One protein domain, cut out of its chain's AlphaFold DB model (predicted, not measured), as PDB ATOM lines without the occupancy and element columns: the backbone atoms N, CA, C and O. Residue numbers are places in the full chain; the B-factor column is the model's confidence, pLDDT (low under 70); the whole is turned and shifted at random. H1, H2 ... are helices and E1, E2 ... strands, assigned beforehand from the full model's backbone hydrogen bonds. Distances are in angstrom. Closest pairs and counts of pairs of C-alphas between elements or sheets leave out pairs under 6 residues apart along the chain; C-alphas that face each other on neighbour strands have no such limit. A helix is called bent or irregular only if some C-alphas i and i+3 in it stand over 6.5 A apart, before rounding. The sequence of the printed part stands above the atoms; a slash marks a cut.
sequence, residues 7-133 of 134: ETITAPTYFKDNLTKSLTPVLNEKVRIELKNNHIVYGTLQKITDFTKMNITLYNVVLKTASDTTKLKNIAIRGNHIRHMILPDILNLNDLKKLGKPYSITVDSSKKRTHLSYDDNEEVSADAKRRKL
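AT A GLANCE: This is residues 7 to 133 of the 134 residues of the protein "Sm domain-containing protein" of Hanseniaspora uvarum (UniProt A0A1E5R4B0). A twisted five-strand sheet with sharply bent strands makes one end of an elongated body, the helices H1 and H2 lie side by side in the middle, and the two-strand ribbon of E1 and E7 makes the other end. Residues 122 to 133, with H3, stick out as a free tail. The printed part has 127 residues with three named helices and seven named strands, in the order E1 H1 E2 E3 E4 E5 E6 H2 E7 H3, and the class is mixed. The larger sheet runs E5 E4 E3 E2 E6, and both sheets are antiparallel. The whole is loose, with a radius of gyration of the C-alphas of 19.4 A, and flat, spanning 58 by 47 by 22 A.

HOW THE PARTS SIT: E1, residues 7 to 11, is the antiparallel neighbour of E7, residues 103 to 108, at 146 degrees, with N 9 and O 105 at 2.9 A. H1, residues 15 to 26, touches H2, residues 93 to 100, opposite ways at a shallow tilt of 19 degrees; their closest C-alphas, those of Asn 18 and Leu 99, are 4.9 A apart. E2 to E5, residues 30 to 35, 40 to 50, 55 to 64 and 69 to 77, form a meander, each strand the antiparallel neighbour of the one before, linked as hairpins. N 33 and O 41 stand at 2.8 A between E2 and E3, N 44 and O 59 at 2.9 A between E3 and E4, and N 60 and O 73 at 2.9 A between E4 and E5. E3 bends by 97 degrees at residue 44, E4 by 104 degrees at residue 60 and E5 by 100 degrees at residue 73. E6, residues 82 to 86, is an edge strand antiparallel to E2, with N 86 and O 32 at 2.8 A. H1 is on this sheet; the closest C-alphas of H1 and E3, those of Val 26 and Leu 45, are 7.1 A apart. H2 is not on it. H3, residues 126 to 131, touches no helix. The O i to N i+4 pairs within hydrogen-bond range are 6 of 8 in H1, 2 of 4 in H2 and 1 of 2 in H3.

IN THESE COORDINATES: E1 begins at C-alpha 7, (265.693, 261.079, 372.483). H1 is 17.6 A long and only just irregular, C-alphas 22 and 25 being 6.6 A apart. E3 is 20.8 A long, E4 19.3 A and E5 17.0 A. H2, 13.0 A, is irregular, with C-alphas 97 and 100 at 7.1 A. H3 ends at C-alpha 131, (281.167, 279.145, 399.920).

THE WHOLE: The C-alphas of Ser 67 and Ser 110, the two farthest apart, are 62.8 A apart. The printed part has no cut. The link from E7 to H3, 17 residues, is long. Mean pLDDT of the printed part is 75.1; residues 7 to 22 and 91 to 133 are under 70.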
ATOM      1  N   GLU A   7     266.084 261.719 371.228       59.84
ATOM      2  CA  GLU A   7     265.693 261.079 372.483       59.84
ATOM      3  C   GLU A   7     266.919 260.949 373.388       59.84
ATOM      4  O   GLU A   7     268.006 260.566 372.941       59.84
ATOM      5  N   THR A   8     266.753 261.296 374.666       57.03
ATOM      6  CA  THR A   8     267.792 261.109 375.684       57.03
ATOM      7  C   THR A   8     267.499 259.825 376.437       57.03
ATOM      8  O   THR A   8     266.516 259.739 377.172       57.03
ATOM      9  N   ILE A   9     268.352 258.822 376.258       57.03
ATOM     10  CA  ILE A   9     268.219 257.526 376.919       57.03
ATOM     11  C   ILE A   9     269.239 257.479 378.053       57.03
ATOM     12  O   ILE A   9     270.432 257.688 377.832       57.03
ATOM     13  N   THR A  10     268.786 257.203 379.276       57.28
ATOM     14  CA  THR A  10     269.692 256.942 380.404       57.28
ATOM     15  C   THR A  10     270.181 255.506 380.283       57.28
ATOM     16  O   THR A  10     269.426 254.569 380.548       57.28
ATOM     17  N   ALA A  11     271.419 255.313 379.829       55.22
ATOM     18  CA  ALA A  11     271.979 253.975 379.711       55.22
ATOM     19  C   ALA A  11     272.435 253.487 381.098       55.22
ATOM     20  O   ALA A  11     273.146 254.220 381.797       55.22
ATOM     21  N   PRO A  12     272.061 252.263 381.517       53.62
ATOM     22  CA  PRO A  12     272.601 251.681 382.734       53.62
ATOM     23  C   PRO A  12     274.117 251.573 382.601       53.62
ATOM     24  O   PRO A  12     274.650 251.132 381.580       53.62
ATOM     25  N   THR A  13     274.823 251.992 383.645       52.12
ATOM     26  CA  THR A  13     276.275 251.922 383.693       52.12
ATOM     27  C   THR A  13     276.726 250.475 383.762       52.12
ATOM     28  O   THR A  13     276.855 249.889 384.837       52.12
ATOM     29  N   TYR A  14     277.044 249.880 382.616       51.06
ATOM     30  CA  TYR A  14     277.861 248.683 382.633       51.06
ATOM     31  C   TYR A  14     279.277 249.114 383.008       51.06
ATOM     32  O   TYR A  14     280.021 249.670 382.201       51.06
ATOM     33  N   PHE A  15     279.658 248.829 384.254       53.53
ATOM     34  CA  PHE A  15     281.011 249.004 384.797       53.53
ATOM     35  C   PHE A  15     282.116 248.545 383.816       53.53
ATOM     36  O   PHE A  15     283.212 249.098 383.787       53.53
ATOM     37  N   LYS A  16     281.792 247.572 382.953       55.31
ATOM     38  CA  LYS A  16     282.629 247.026 381.879       55.31
ATOM     39  C   LYS A  16     283.056 248.048 380.810       55.31
ATOM     40  O   LYS A  16     284.243 248.101 380.487       55.31
ATOM     41  N   ASP A  17     282.143 248.854 380.273       59.78
ATOM     42  CA  ASP A  17     282.447 249.788 379.166       59.78
ATOM     43  C   ASP A  17     283.251 250.985 379.664       59.78
ATOM     44  O   ASP A  17     284.162 251.496 379.011       59.78
ATOM     45  N   ASN A  18     282.941 251.365 380.890       60.94
ATOM     46  CA  ASN A  18     283.628 252.371 381.656       60.94
ATOM     47  C   ASN A  18     285.088 251.950 381.894       60.94
ATOM     48  O   ASN A  18     286.010 252.661 381.487       60.94
ATOM     49  N   LEU A  19     285.326 250.793 382.519       64.81
ATOM     50  CA  LEU A  19     286.686 250.351 382.850       64.81
ATOM     51  C   LEU A  19     287.549 250.160 381.593       64.81
ATOM     52  O   LEU A  19     288.741 250.464 381.595       64.81
ATOM     53  N   THR A  20     286.918 249.732 380.496       63.78
ATOM     54  CA  THR A  20     287.548 249.645 379.175       63.78
ATOM     55  C   THR A  20     288.064 251.005 378.708       63.78
ATOM     56  O   THR A  20     289.239 251.130 378.357       63.78
ATOM     57  N   LYS A  21     287.229 252.049 378.745       64.88
ATOM     58  CA  LYS A  21     287.601 253.399 378.292       64.88
ATOM     59  C   LYS A  21     288.704 254.023 379.141       64.88
ATOM     60  O   LYS A  21     289.604 254.635 378.583       64.88
ATOM     61  N   SER A  22     288.674 253.835 380.458       66.56
ATOM     62  CA  SER A  22     289.676 254.441 381.343       66.56
ATOM     63  C   SER A  22     291.034 253.736 381.311       66.56
ATOM     64  O   SER A  22     292.054 254.397 381.472       66.56
ATOM     65  N   LEU A  23     291.087 252.426 381.062       73.94
ATOM     66  CA  LEU A  23     292.362 251.699 380.997       73.94
ATOM     67  C   LEU A  23     292.973 251.648 379.590       73.94
ATOM     68  O   LEU A  23     294.156 251.342 379.458       73.94
ATOM     69  N   THR A  24     292.206 251.969 378.542       77.00
ATOM     70  CA  THR A  24     292.714 252.035 377.158       77.00
ATOM     71  C   THR A  24     293.895 253.008 376.996       77.00
ATOM     72  O   THR A  24     294.877 252.609 376.371       77.00
ATOM     73  N   PRO A  25     293.888 254.221 377.587       78.25
ATOM     74  CA  PRO A  25     295.033 255.139 377.552       78.25
ATOM     75  C   PRO A  25     296.322 254.599 378.187       78.25
ATOM     76  O   PRO A  25     297.390 255.131 377.923       78.25
ATOM     77  N   VAL A  26     296.235 253.559 379.023       82.75
ATOM     78  CA  VAL A  26     297.400 252.939 379.685       82.75
ATOM     79  C   VAL A  26     298.026 251.841 378.821       82.75
ATOM     80  O   VAL A  26     299.073 251.284 379.157       82.75
ATOM     81  N   LEU A  27     297.399 251.479 377.701       88.50
ATOM     82  CA  LEU A  27     298.009 250.548 376.760       88.50
ATOM     83  C   LEU A  27     299.294 251.156 376.198       88.50
ATOM     84  O   LEU A  27     299.345 252.322 375.829       88.50
ATOM     85  N   ASN A  28     300.322 250.322 376.100       91.44
ATOM     86  CA  ASN A  28     301.698 250.664 375.748       91.44
ATOM     87  C   ASN A  28     302.456 251.508 376.780       91.44
ATOM     88  O   ASN A  28     303.605 251.864 376.524       91.44
ATOM     89  N   GLU A  29     301.889 251.722 377.968       92.81
ATOM     90  CA  GLU A  29     302.582 252.390 379.064       92.81
ATOM     91  C   GLU A  29     303.233 251.411 380.041       92.81
ATOM     92  O   GLU A  29     302.838 250.245 380.183       92.81
ATOM     93  N   LYS A  30     304.271 251.894 380.730       93.94
ATOM     94  CA  LYS A  30     304.966 251.119 381.761       93.94
ATOM     95  C   LYS A  30     304.135 251.082 383.034       93.94
ATOM     96  O   LYS A  30     303.753 252.116 383.570       93.94
ATOM     97  N   VAL A  31     303.922 249.882 383.548       95.12
ATOM     98  CA  VAL A  31     303.142 249.635 384.758       95.12
ATOM     99  C   VAL A  31     303.931 248.782 385.739       95.12
ATOM    100  O   VAL A  31     304.783 247.968 385.363       95.12
ATOM    101  N   ARG A  32     303.612 248.947 387.021       96.50
ATOM    102  CA  ARG A  32     304.076 248.062 388.089       96.50
ATOM    103  C   ARG A  32     302.885 247.336 388.682       96.50
ATOM    104  O   ARG A  32     301.887 247.954 389.029       96.50
ATOM    105  N   ILE A  33     302.999 246.027 388.816       97.12
ATOM    106  CA  ILE A  33     301.920 245.159 389.272       97.12
ATOM    107  C   ILE A  33     302.414 244.371 390.462       97.12
ATOM    108  O   ILE A  33     303.471 243.743 390.399       97.12
ATOM    109  N   GLU A  34     301.624 244.373 391.523       98.06
ATOM    110  CA  GLU A  34     301.816 243.460 392.635       98.06
ATOM    111  C   GLU A  34     300.834 242.299 392.508       98.06
ATOM    112  O   GLU A  34     299.624 242.484 392.327       98.06
ATOM    113  N   LEU A  35     301.360 241.083 392.579       98.06
ATOM    114  CA  LEU A  35     300.577 239.858 392.575       98.06
ATOM    115  C   LEU A  35     300.205 239.458 394.008       98.06
ATOM    116  O   LEU A  35     300.847 239.845 394.983       98.06
ATOM    117  N   LYS A  36     299.163 238.639 394.159       97.81
ATOM    118  CA  LYS A  36     298.671 238.177 395.469       97.81
ATOM    119  C   LYS A  36     299.694 237.381 396.275       97.81
ATOM    120  O   LYS A  36     299.574 237.338 397.493       97.81
ATOM    121  N   ASN A  37     300.680 236.789 395.613       96.31
ATOM    122  CA  ASN A  37     301.816 236.102 396.225       96.31
ATOM    123  C   ASN A  37     303.014 237.037 396.495       96.31
ATOM    124  O   ASN A  37     304.131 236.560 396.652       96.31
ATOM    125  N   ASN A  38     302.797 238.357 396.509       96.75
ATOM    126  CA  ASN A  38     303.807 239.403 396.712       96.75
ATOM    127  C   ASN A  38     304.894 239.474 395.624       96.75
ATOM    128  O   ASN A  38     305.868 240.208 395.778       96.75
ATOM    129  N   HIS A  39     304.747 238.752 394.510       97.81
ATOM    130  CA  HIS A  39     305.636 238.934 393.367       97.81
ATOM    131  C   HIS A  39     305.343 240.273 392.690       97.81
ATOM    132  O   HIS A  39     304.191 240.704 392.595       97.81
ATOM    133  N   ILE A  40     306.390 240.913 392.183       98.19
ATOM    134  CA  ILE A  40     306.299 242.207 391.516       98.19
ATOM    135  C   ILE A  40     306.592 242.010 390.037       98.19
ATOM    136  O   ILE A  40     307.634 241.475 389.668       98.19
ATOM    137  N   VAL A  41     305.696 242.485 389.184       98.31
ATOM    138  CA  VAL A  41     305.896 242.512 387.736       98.31
ATOM    139  C   VAL A  41     306.022 243.959 387.301       98.31
ATOM    140  O   VAL A  41     305.126 244.766 387.530       98.31
ATOM    141  N   TYR A  42     307.132 244.290 386.661       97.81
ATOM    142  CA  TYR A  42     307.323 245.562 385.981       97.81
ATOM    143  C   TYR A  42     307.393 245.314 384.480       97.81
ATOM    144  O   TYR A  42     308.074 244.387 384.051       97.81
ATOM    145  N   GLY A  43     306.709 246.109 383.672       97.00
ATOM    146  CA  GLY A  43     306.753 245.952 382.222       97.00
ATOM    147  C   GLY A  43     305.805 246.901 381.519       97.00
ATOM    148  O   GLY A  43     305.142 247.714 382.160       97.00
ATOM    149  N   THR A  44     305.725 246.786 380.202       96.69
ATOM    150  CA  THR A  44     304.823 247.609 379.398       96.69
ATOM    151  C   THR A  44     303.521 246.867 379.131       96.69
ATOM    152  O   THR A  44     303.542 245.728 378.662       96.69
ATOM    153  N   LEU A  45     302.382 247.493 379.428       95.06
ATOM    154  CA  LEU A  45     301.063 246.894 379.241       95.06
ATOM    155  C   LEU A  45     300.746 246.771 377.748       95.06
ATOM    156  O   LEU A  45     300.587 247.767 377.058       95.06
ATOM    157  N   GLN A  46     300.634 245.551 377.234       94.44
ATOM    158  CA  GLN A  46     300.348 245.309 375.818       94.44
ATOM    159  C   GLN A  46     298.848 245.276 375.535       94.44
ATOM    160  O   GLN A  46     298.368 245.846 374.559       94.44
ATOM    161  N   LYS A  47     298.111 244.522 376.354       91.62
ATOM    162  CA  LYS A  47     296.700 244.217 376.116       91.62
ATOM    163  C   LYS A  47     295.998 243.864 377.415       91.62
ATOM    164  O   LYS A  47     296.558 243.159 378.253       91.62
ATOM    165  N   ILE A  48     294.735 244.265 377.512       89.19
ATOM    166  CA  ILE A  48     293.771 243.754 378.486       89.19
ATOM    167  C   ILE A  48     292.767 242.900 377.701       89.19
ATOM    168  O   ILE A  48     292.045 243.403 376.846       89.19
ATOM    169  N   THR A  49     292.783 241.585 377.911       84.50
ATOM    170  CA  THR A  49     291.929 240.638 377.167       84.50
ATOM    171  C   THR A  49     290.539 240.515 377.786       84.50
ATOM    172  O   THR A  49     289.564 240.298 377.075       84.50
ATOM    173  N   ASP A  50     290.439 240.676 379.104       75.44
ATOM    174  CA  ASP A  50     289.171 240.731 379.832       75.44
ATOM    175  C   ASP A  50     289.283 241.854 380.867       75.44
ATOM    176  O   ASP A  50     290.039 241.719 381.829       75.44
ATOM    177  N   PHE A  51     288.571 242.963 380.647       75.19
ATOM    178  CA  PHE A  51     288.590 244.131 381.535       75.19
ATOM    179  C   PHE A  51     287.926 243.847 382.883       75.19
ATOM    180  O   PHE A  51     288.356 244.372 383.900       75.19
ATOM    181  N   THR A  52     286.922 242.970 382.926       75.19
ATOM    182  CA  THR A  52     286.248 242.598 384.177       75.19
ATOM    183  C   THR A  52     287.138 241.708 385.032       75.19
ATOM    184  O   THR A  52     287.208 241.876 386.246       75.19
ATOM    185  N   LYS A  53     287.839 240.760 384.406       83.69
ATOM    186  CA  LYS A  53     288.739 239.837 385.113       83.69
ATOM    187  C   LYS A  53     290.170 240.341 385.209       83.69
ATOM    188  O   LYS A  53     290.974 239.641 385.811       83.69
ATOM    189  N   MET A  54     290.487 241.490 384.610       89.38
ATOM    190  CA  MET A  54     291.832 242.069 384.513       89.38
ATOM    191  C   MET A  54     292.875 241.085 383.961       89.38
ATOM    192  O   MET A  54     294.009 241.022 384.432       89.38
ATOM    193  N   ASN A  55     292.500 240.279 382.963       92.81
ATOM    194  CA  ASN A  55     293.466 239.424 382.273       92.81
ATOM    195  C   ASN A  55     294.324 240.289 381.354       92.81
ATOM    196  O   ASN A  55     293.793 240.901 380.425       92.81
ATOM    197  N   ILE A  56     295.632 240.311 381.580       95.00
ATOM    198  CA  ILE A  56     296.542 241.243 380.914       95.00
ATOM    199  C   ILE A  56     297.742 240.538 380.296       95.00
ATOM    200  O   ILE A  56     298.144 239.453 380.714       95.00
ATOM    201  N   THR A  57     298.343 241.195 379.317       96.69
ATOM    202  CA  THR A  57     299.612 240.798 378.715       96.69
ATOM    203  C   THR A  57     300.568 241.973 378.785       96.69
ATOM    204  O   THR A  57     300.176 243.096 378.465       96.69
ATOM    205  N   LEU A  58     301.803 241.723 379.212       97.31
ATOM    206  CA  LEU A  58     302.875 242.711 379.227       97.31
ATOM    207  C   LEU A  58     304.029 242.257 378.337       97.31
ATOM    208  O   LEU A  58     304.245 241.056 378.164       97.31
ATOM    209  N   TYR A  59     304.799 243.222 377.843       97.94
ATOM    210  CA  TYR A  59     306.074 243.003 377.162       97.94
ATOM    211  C   TYR A  59     307.212 243.772 377.846       97.94
ATOM    212  O   TYR A  59     306.960 244.661 378.661       97.94
ATOM    213  N   ASN A  60     308.464 243.411 377.541       97.94
ATOM    214  CA  ASN A  60     309.674 243.967 378.170       97.94
ATOM    215  C   ASN A  60     309.604 243.911 379.703       97.94
ATOM    216  O   ASN A  60     309.667 244.923 380.401       97.94
ATOM    217  N   VAL A  61     309.421 242.699 380.216       98.38
ATOM    218  CA  VAL A  61     309.031 242.444 381.599       98.38
ATOM    219  C   VAL A  61     310.244 242.158 382.472       98.38
ATOM    220  O   VAL A  61     311.159 241.431 382.089       98.38
ATOM    221  N   VAL A  62     310.203 242.674 383.693       98.50
ATOM    222  CA  VAL A  62     311.050 242.286 384.815       98.50
ATOM    223  C   VAL A  62     310.141 241.712 385.897       98.50
ATOM    224  O   VAL A  62     309.336 242.430 386.492       98.50
ATOM    225  N   LEU A  63     310.255 240.410 386.139       98.25
ATOM    226  CA  LEU A  63     309.573 239.707 387.220       98.25
ATOM    227  C   LEU A  63     310.511 239.627 388.424       98.25
ATOM    228  O   LEU A  63     311.597 239.065 388.321       98.25
ATOM    229  N   LYS A  64     310.072 240.157 389.561       98.31
ATOM    230  CA  LYS A  64     310.722 240.021 390.864       98.31
ATOM    231  C   LYS A  64     309.941 239.031 391.719       98.31
ATOM    232  O   LYS A  64     308.771 239.269 392.030       98.31
ATOM    233  N   THR A  65     310.587 237.939 392.093       96.88
ATOM    234  CA  THR A  65     310.095 236.996 393.099       96.88
ATOM    235  C   THR A  65     310.794 237.273 394.432       96.88
ATOM    236  O   THR A  65     311.570 238.223 394.551       96.88
ATOM    237  N   ALA A  66     310.502 236.469 395.456       94.50
ATOM    238  CA  ALA A  66     311.206 236.561 396.732       94.50
ATOM    239  C   ALA A  66     312.698 236.189 396.617       94.50
ATOM    240  O   ALA A  66     313.512 236.731 397.357       94.50
ATOM    241  N   SER A  67     313.043 235.278 395.700       95.69
ATOM    242  CA  SER A  67     314.407 234.774 395.522       95.69
ATOM    243  C   SER A  67     315.176 235.504 394.424       95.69
ATOM    244  O   SER A  67     316.354 235.793 394.599       95.69
ATOM    245  N   ASP A  68     314.514 235.830 393.309       96.62
ATOM    246  CA  ASP A  68     315.198 236.144 392.056       96.62
ATOM    247  C   ASP A  68     314.534 237.274 391.269       96.62
ATOM    248  O   ASP A  68     313.397 237.694 391.505       96.62
ATOM    249  N   THR A  69     315.272 237.777 390.281       98.12
ATOM    250  CA  THR A  69     314.772 238.738 389.298       98.12
ATOM    251  C   THR A  69     315.024 238.220 387.889       98.12
ATOM    252  O   THR A  69     316.172 238.043 387.485       98.12
ATOM    253  N   THR A  70     313.958 238.050 387.113       98.06
ATOM    254  CA  THR A  70     314.013 237.469 385.767       98.06
ATOM    255  C   THR A  70     313.483 238.452 384.735       98.06
ATOM    256  O   THR A  70     312.416 239.042 384.908       98.06
ATOM    257  N   LYS A  71     314.214 238.615 383.628       98.25
ATOM    258  CA  LYS A  71     313.753 239.384 382.465       98.25
ATOM    259  C   LYS A  71     313.011 238.467 381.501       98.25
ATOM    260  O   LYS A  71     313.523 237.412 381.140       98.25
ATOM    261  N   LEU A  72     311.828 238.879 381.066       97.75
ATOM    262  CA  LEU A  72     310.984 238.137 380.135       97.75
ATOM    263  C   LEU A  72     310.611 239.042 378.961       97.75
ATOM    264  O   LEU A  72     310.331 240.228 379.137       97.75
ATOM    265  N   LYS A  73     310.553 238.478 377.753       97.75
ATOM    266  CA  LYS A  73     310.072 239.218 376.579       97.75
ATOM    267  C   LYS A  73     308.595 239.581 376.728       97.75
ATOM    268  O   LYS A  73     308.216 240.712 376.439       97.75
ATOM    269  N   ASN A  74     307.784 238.632 377.187       96.75
ATOM    270  CA  ASN A  74     306.347 238.769 377.376       96.75
ATOM    271  C   ASN A  74     305.852 237.909 378.548       96.75
ATOM    272  O   ASN A  74     306.428 236.865 378.847       96.75
ATOM    273  N   ILE A  75     304.760 238.328 379.184       97.25
ATOM    274  CA  ILE A  75     304.035 237.534 380.186       97.25
ATOM    275  C   ILE A  75     302.532 237.781 380.051       97.25
ATOM    276  O   ILE A  75     302.105 238.905 379.790       97.25
ATOM    277  N   ALA A  76     301.725 236.742 380.253       96.81
ATOM    278  CA  ALA A  76     300.282 236.868 380.414       96.81
ATOM    279  C   ALA A  76     299.911 236.589 381.874       96.81
ATOM    280  O   ALA A  76     300.341 235.591 382.450       96.81
ATOM    281  N   ILE A  77     299.115 237.469 382.474       96.62
ATOM    282  CA  ILE A  77     298.707 237.388 383.875       96.62
ATOM    283  C   ILE A  77     297.187 237.299 383.920       96.62
ATOM    284  O   ILE A  77     296.478 238.159 383.395       96.62
ATOM    285  N   ARG A  78     296.679 236.251 384.572       95.94
ATOM    286  CA  ARG A  78     295.252 236.126 384.875       95.94
ATOM    287  C   ARG A  78     294.915 237.059 386.034       95.94
ATOM    288  O   ARG A  78     295.549 236.963 387.087       95.94
ATOM    289  N   GLY A  79     293.927 237.934 385.874       94.75
ATOM    290  CA  GLY A  79     293.774 239.057 386.800       94.75
ATOM    291  C   GLY A  79     293.279 238.696 388.196       94.75
ATOM    292  O   GLY A  79     293.479 239.468 389.125       94.75
ATOM    293  N   ASN A  80     292.773 237.479 388.417       95.25
ATOM    294  CA  ASN A  80     292.506 236.987 389.773       95.25
ATOM    295  C   ASN A  80     293.776 236.845 390.639       95.25
ATOM    296  O   ASN A  80     293.644 236.770 391.862       95.25
ATOM    297  N   HIS A  81     294.972 236.806 390.040       97.12
ATOM    298  CA  HIS A  81     296.258 236.816 390.749       97.12
ATOM    299  C   HIS A  81     296.795 238.228 391.000       97.12
ATOM    300  O   HIS A  81     297.766 238.369 391.738       97.12
ATOM    301  N   ILE A  82     296.195 239.262 390.409       96.88
ATOM    302  CA  ILE A  82     296.610 240.651 390.610       96.88
ATOM    303  C   ILE A  82     296.058 241.130 391.953       96.88
ATOM    304  O   ILE A  82     294.891 240.898 392.279       96.88
ATOM    305  N   ARG A  83     296.910 241.776 392.749       96.44
ATOM    306  CA  ARG A  83     296.508 242.500 393.958       96.44
ATOM    307  C   ARG A  83     296.167 243.940 393.601       96.44
ATOM    308  O   ARG A  83     295.065 244.388 393.885       96.44
ATOM    309  N   HIS A  84     297.098 244.635 392.956       94.62
ATOM    310  CA  HIS A  84     296.890 245.980 392.429       94.62
ATOM    311  C   HIS A  84     297.896 246.291 391.311       94.62
ATOM    312  O   HIS A  84     298.912 245.609 391.152       94.62
ATOM    313  N   MET A  85     297.598 247.331 390.535       91.94
ATOM    314  CA  MET A  85     298.457 247.870 389.484       91.94
ATOM    315  C   MET A  85     298.667 249.361 389.746       91.94
ATOM    316  O   MET A  85     297.707 250.096 389.957       91.94
ATOM    317  N   ILE A  86     299.923 249.788 389.724       92.31
ATOM    318  CA  ILE A  86     300.311 251.192 389.730       92.31
ATOM    319  C   ILE A  86     300.305 251.655 388.276       92.31
ATOM    320  O   ILE A  86     301.048 251.121 387.443       92.31
ATOM    321  N   LEU A  87     299.421 252.610 387.994       86.19
ATOM    322  CA  LEU A  87     299.236 253.212 386.680       86.19
ATOM    323  C   LEU A  87     300.149 254.446 386.542       86.19
ATOM    324  O   LEU A  87     300.483 255.056 387.557       86.19
ATOM    325  N   PRO A  88     300.551 254.818 385.317       83.44
ATOM    326  CA  PRO A  88     301.250 256.072 385.063       83.44
ATOM    327  C   PRO A  88     300.343 257.284 385.308       83.44
ATOM    328  O   PRO A  88     299.125 257.210 385.130       83.44
ATOM    329  N   ASP A  89     300.960 258.431 385.585       77.06
ATOM    330  CA  ASP A  89     300.269 259.700 385.874       77.06
ATOM    331  C   ASP A  89     299.543 260.315 384.657       77.06
ATOM    332  O   ASP A  89     298.841 261.313 384.783       77.06
ATOM    333  N   ILE A  90     299.670 259.699 383.473       73.12
ATOM    334  CA  ILE A  90     298.957 260.065 382.233       73.12
ATOM    335  C   ILE A  90     297.433 259.916 382.375       73.12
ATOM    336  O   ILE A  90     296.664 260.509 381.618       73.12
ATOM    337  N   LEU A  91     296.978 259.127 383.345       68.75
ATOM    338  CA  LEU A  91     295.565 258.873 383.559       68.75
ATOM    339  C   LEU A  91     294.904 260.026 384.323       68.75
ATOM    340  O   LEU A  91     295.131 260.218 385.518       68.75
ATOM    341  N   ASN A  92     294.007 260.754 383.655       66.69
ATOM    342  CA  ASN A  92     293.160 261.725 384.332       66.69
ATOM    343  C   ASN A  92     292.150 260.981 385.218       66.69
ATOM    344  O   ASN A  92     291.158 260.425 384.746       66.69
ATOM    345  N   LEU A  93     292.395 260.964 386.531       63.66
ATOM    346  CA  LEU A  93     291.528 260.304 387.516       63.66
ATOM    347  C   LEU A  93     290.079 260.819 387.483       63.66
ATOM    348  O   LEU A  93     289.174 260.139 387.967       63.66
ATOM    349  N   ASN A  94     289.826 262.001 386.915       61.59
ATOM    350  CA  ASN A  94     288.467 262.506 386.737       61.59
ATOM    351  C   ASN A  94     287.666 261.671 385.727       61.59
ATOM    352  O   ASN A  94     286.476 261.452 385.946       61.59
ATOM    353  N   ASP A  95     288.319 261.102 384.713       62.03
ATOM    354  CA  ASP A  95     287.685 260.174 383.770       62.03
ATOM    355  C   ASP A  95     287.388 258.821 384.442       62.03
ATOM    356  O   ASP A  95     286.361 258.197 384.169       62.03
ATOM    357  N   LEU A  96     288.219 258.418 385.414       59.84
ATOM    358  CA  LEU A  96     287.992 257.247 386.274       59.84
ATOM    359  C   LEU A  96     286.794 257.456 387.233       59.84
ATOM    360  O   LEU A  96     286.067 256.519 387.555       59.84
ATOM    361  N   LYS A  97     286.529 258.685 387.689       57.03
ATOM    362  CA  LYS A  97     285.369 258.986 388.559       57.03
ATOM    363  C   LYS A  97     284.032 258.918 387.821       57.03
ATOM    364  O   LYS A  97     283.000 258.691 388.451       57.03
ATOM    365  N   LYS A  98     284.036 259.065 386.491       56.81
ATOM    366  CA  LYS A  98     282.839 258.886 385.651       56.81
ATOM    367  C   LYS A  98     282.423 257.403 385.537       56.81
ATOM    368  O   LYS A  98     281.320 257.115 385.087       56.81
ATOM    369  N   LEU A  99     283.240 256.453 386.021       55.06
ATOM    370  CA  LEU A  99     283.077 255.007 385.798       55.06
ATOM    371  C   LEU A  99     281.898 254.303 386.488       55.06
ATOM    372  O   LEU A  99     281.671 253.121 386.231       55.06
ATOM    373  N   GLY A 100     281.113 254.994 387.308       53.06
ATOM    374  CA  GLY A 100     279.926 254.422 387.955       53.06
ATOM    375  C   GLY A 100     278.648 255.228 387.750       53.06
ATOM    376  O   GLY A 100     277.584 254.775 388.166       53.06
ATOM    377  N   LYS A 101     278.730 256.402 387.113       56.00
ATOM    378  CA  LYS A 101     277.576 257.292 386.966       56.00
ATOM    379  C   LYS A 101     276.794 256.936 385.703       56.00
ATOM    380  O   LYS A 101     277.429 256.860 384.649       56.00
ATOM    381  N   PRO A 102     275.466 256.723 385.785       56.09
ATOM    382  CA  PRO A 102     274.646 256.579 384.588       56.09
ATOM    383  C   PRO A 102     274.914 257.774 383.671       56.09
ATOM    384  O   PRO A 102     274.976 258.911 384.139       56.09
ATOM    385  N   TYR A 103     275.140 257.504 382.388       57.75
ATOM    386  CA  TYR A 103     275.364 258.544 381.393       57.75
ATOM    387  C   TYR A 103     274.155 258.615 380.463       57.75
ATOM    388  O   TYR A 103     273.545 257.597 380.117       57.75
ATOM    389  N   SER A 104     273.784 259.832 380.085       57.72
ATOM    390  CA  SER A 104     272.748 260.095 379.096       57.72
ATOM    391  C   SER A 104     273.335 259.941 377.693       57.72
ATOM    392  O   SER A 104     274.421 260.432 377.393       57.72
ATOM    393  N   ILE A 105     272.628 259.217 376.829       58.19
ATOM    394  CA  ILE A 105     272.946 259.097 375.406       58.19
ATOM    395  C   ILE A 105     271.888 259.867 374.636       58.19
ATOM    396  O   ILE A 105     270.714 259.504 374.683       58.19
ATOM    397  N   THR A 106     272.297 260.888 373.887       59.81
ATOM    398  CA  THR A 106     271.424 261.511 372.889       59.81
ATOM    399  C   THR A 106     271.505 260.713 371.593       59.81
ATOM    400  O   THR A 106     272.548 260.675 370.936       59.81
ATOM    401  N   VAL A 107     270.410 260.051 371.224       61.84
ATOM    402  CA  VAL A 107     270.316 259.287 369.975       61.84
ATOM    403  C   VAL A 107     269.597 260.139 368.934       61.84
ATOM    404  O   VAL A 107     268.450 260.536 369.123       61.84
ATOM    405  N   ASP A 108     270.287 260.426 367.829       64.31
ATOM    406  CA  ASP A 108     269.706 261.070 366.651       64.31
ATOM    407  C   ASP A 108     269.293 259.982 365.656       64.31
ATOM    408  O   ASP A 108     270.127 259.400 364.958       64.31
ATOM    409  N   SER A 109     267.993 259.698 365.619       63.84
ATOM    410  CA  SER A 109     267.384 258.659 364.778       63.84
ATOM    411  C   SER A 109     267.595 258.876 363.271       63.84
ATOM    412  O   SER A 109     267.425 257.943 362.486       63.84
ATOM    413  N   SER A 110     268.020 260.074 362.852       64.44
ATOM    414  CA  SER A 110     268.296 260.406 361.451       64.44
ATOM    415  C   SER A 110     269.717 260.055 360.983       64.44
ATOM    416  O   SER A 110     269.985 260.019 359.779       64.44
ATOM    417  N   LYS A 111     270.650 259.763 361.904       58.91
ATOM    418  CA  LYS A 111     272.063 259.503 361.585       58.91
ATOM    419  C   LYS A 111     272.397 258.017 361.704       58.91
ATOM    420  O   LYS A 111     272.262 257.417 362.761       58.91
ATOM    421  N   LYS A 112     272.981 257.436 360.643       51.66
ATOM    422  CA  LYS A 112     273.504 256.047 360.632       51.66
ATOM    423  C   LYS A 112     274.595 255.765 361.683       51.66
ATOM    424  O   LYS A 112     274.964 254.611 361.874       51.66
ATOM    425  N   ARG A 113     275.153 256.796 362.330       49.25
ATOM    426  CA  ARG A 113     276.169 256.682 363.385       49.25
ATOM    427  C   ARG A 113     275.721 257.487 364.600       49.25
ATOM    428  O   ARG A 113     275.554 258.699 364.506       49.25
ATOM    429  N   THR A 114     275.562 256.807 365.729       51.19
ATOM    430  CA  THR A 114     275.279 257.424 367.023       51.19
ATOM    431  C   THR A 114     276.525 258.159 367.515       51.19
ATOM    432  O   THR A 114     277.591 257.568 367.686       51.19
ATOM    433  N   HIS A 115     276.417 259.475 367.701       45.88
ATOM    434  CA  HIS A 115     277.468 260.265 368.335       45.88
ATOM    435  C   HIS A 115     277.252 260.223 369.850       45.88
ATOM    436  O   HIS A 115     276.282 260.784 370.353       45.88
ATOM    437  N   LEU A 116     278.136 259.534 370.576       48.06
ATOM    438  CA  LEU A 116     278.070 259.451 372.034       48.06
ATOM    439  C   LEU A 116     278.580 260.766 372.637       48.06
ATOM    440  O   LEU A 116     279.771 261.056 372.556       48.06
ATOM    441  N   SER A 117     277.683 261.562 373.217       47.44
ATOM    442  CA  SER A 117     278.038 262.734 374.024       47.44
ATOM    443  C   SER A 117     277.891 262.400 375.509       47.44
ATOM    444  O   SER A 117     277.071 261.561 375.875       47.44
ATOM    445  N   TYR A 118     278.736 263.002 376.344       52.00
ATOM    446  CA  TYR A 118     278.676 262.884 377.798       52.00
ATOM    447  C   TYR A 118     278.098 264.181 378.355       52.00
ATOM    448  O   TYR A 118     278.585 265.257 378.019       52.00
ATOM    449  N   ASP A 119     277.064 264.074 379.180       48.47
ATOM    450  CA  ASP A 119     276.447 265.218 379.845       48.47
ATOM    451  C   ASP A 119     277.249 265.567 381.109       48.47
ATOM    452  O   ASP A 119     277.223 264.838 382.104       48.47
ATOM    453  N   ASP A 120     278.027 266.650 381.048       49.81
ATOM    454  CA  ASP A 120     278.882 267.140 382.139       49.81
ATOM    455  C   ASP A 120     278.067 267.911 383.196       49.81
ATOM    456  O   ASP A 120     278.433 269.003 383.635       49.81
ATOM    457  N   ASN A 121     276.950 267.337 383.643       47.31
ATOM    458  CA  ASN A 121     276.239 267.845 384.807       47.31
ATOM    459  C   ASN A 121     277.036 267.480 386.071       47.31
ATOM    460  O   ASN A 121     276.795 266.471 386.739       47.31
ATOM    461  N   GLU A 122     278.042 268.299 386.391       45.94
ATOM    462  CA  GLU A 122     278.622 268.340 387.729       45.94
ATOM    463  C   GLU A 122     277.502 268.686 388.717       45.94
ATOM    464  O   GLU A 122     277.088 269.839 388.841       45.94
ATOM    465  N   GLU A 123     277.012 267.692 389.462       45.16
ATOM    466  CA  GLU A 123     276.357 267.954 390.741       45.16
ATOM    467  C   GLU A 123     277.384 268.631 391.650       45.16
ATOM    468  O   GLU A 123     278.177 267.998 392.353       45.16
ATOM    469  N   VAL A 124     277.398 269.959 391.591       40.19
ATOM    470  CA  VAL A 124     278.094 270.800 392.547       40.19
ATOM    471  C   VAL A 124     277.473 270.485 393.904       40.19
ATOM    472  O   VAL A 124     276.339 270.879 394.176       40.19
ATOM    473  N   SER A 125     278.215 269.747 394.738       42.56
ATOM    474  CA  SER A 125     277.856 269.487 396.134       42.56
ATOM    475  C   SER A 125     277.317 270.770 396.770       42.56
ATOM    476  O   SER A 125     277.924 271.840 396.638       42.56
ATOM    477  N   ALA A 126     276.171 270.673 397.451       48.88
ATOM    478  CA  ALA A 126     275.492 271.811 398.070       48.88
ATOM    479  C   ALA A 126     276.418 272.629 399.000       48.88
ATOM    480  O   ALA A 126     276.232 273.840 399.148       48.88
ATOM    481  N   ASP A 127     277.473 272.007 399.540       43.84
ATOM    482  CA  ASP A 127     278.501 272.673 400.346       43.84
ATOM    483  C   ASP A 127     279.371 273.665 399.560       43.84
ATOM    484  O   ASP A 127     279.789 274.692 400.102       43.84
ATOM    485  N   ALA A 128     279.624 273.426 398.270       45.59
ATOM    486  CA  ALA A 128     280.389 274.348 397.428       45.59
ATOM    487  C   ALA A 128     279.567 275.588 397.031       45.59
ATOM    488  O   ALA A 128     280.130 276.674 396.874       45.59
ATOM    489  N   LYS A 129     278.233 275.467 396.948       47.28
ATOM    490  CA  LYS A 129     277.325 276.605 396.704       47.28
ATOM    491  C   LYS A 129     277.318 277.598 397.870       47.28
ATOM    492  O   LYS A 129     277.267 278.801 397.634       47.28
ATOM    493  N   ARG A 130     277.449 277.121 399.115       47.34
ATOM    494  CA  ARG A 130     277.501 277.980 400.315       47.34
ATOM    495  C   ARG A 130     278.773 278.824 400.426       47.34
ATOM    496  O   ARG A 130     278.714 279.909 400.986       47.34
ATOM    497  N   ARG A 131     279.905 278.375 399.874       51.47
ATOM    498  CA  ARG A 131     281.167 279.145 399.920       51.47
ATOM    499  C   ARG A 131     281.259 280.258 398.878       51.47
ATOM    500  O   ARG A 131     282.088 281.141 399.039       51.47
ATOM    501  N   LYS A 132     280.419 280.236 397.837       46.81
ATOM    502  CA  LYS A 132     280.319 281.325 396.845       46.81
ATOM    503  C   LYS A 132     279.328 282.425 397.241       46.81
ATOM    504  O   LYS A 132     279.139 283.366 396.480       46.81
ATOM    505  N   LEU A 133     278.703 282.304 398.413       46.72
ATOM    506  CA  LEU A 133     277.808 283.306 398.982       46.72
ATOM    507  C   LEU A 133     278.422 283.868 400.274       46.72
ATOM    508  O   LEU A 133     277.857 283.741 401.360       46.72
TER     509      LEU A 133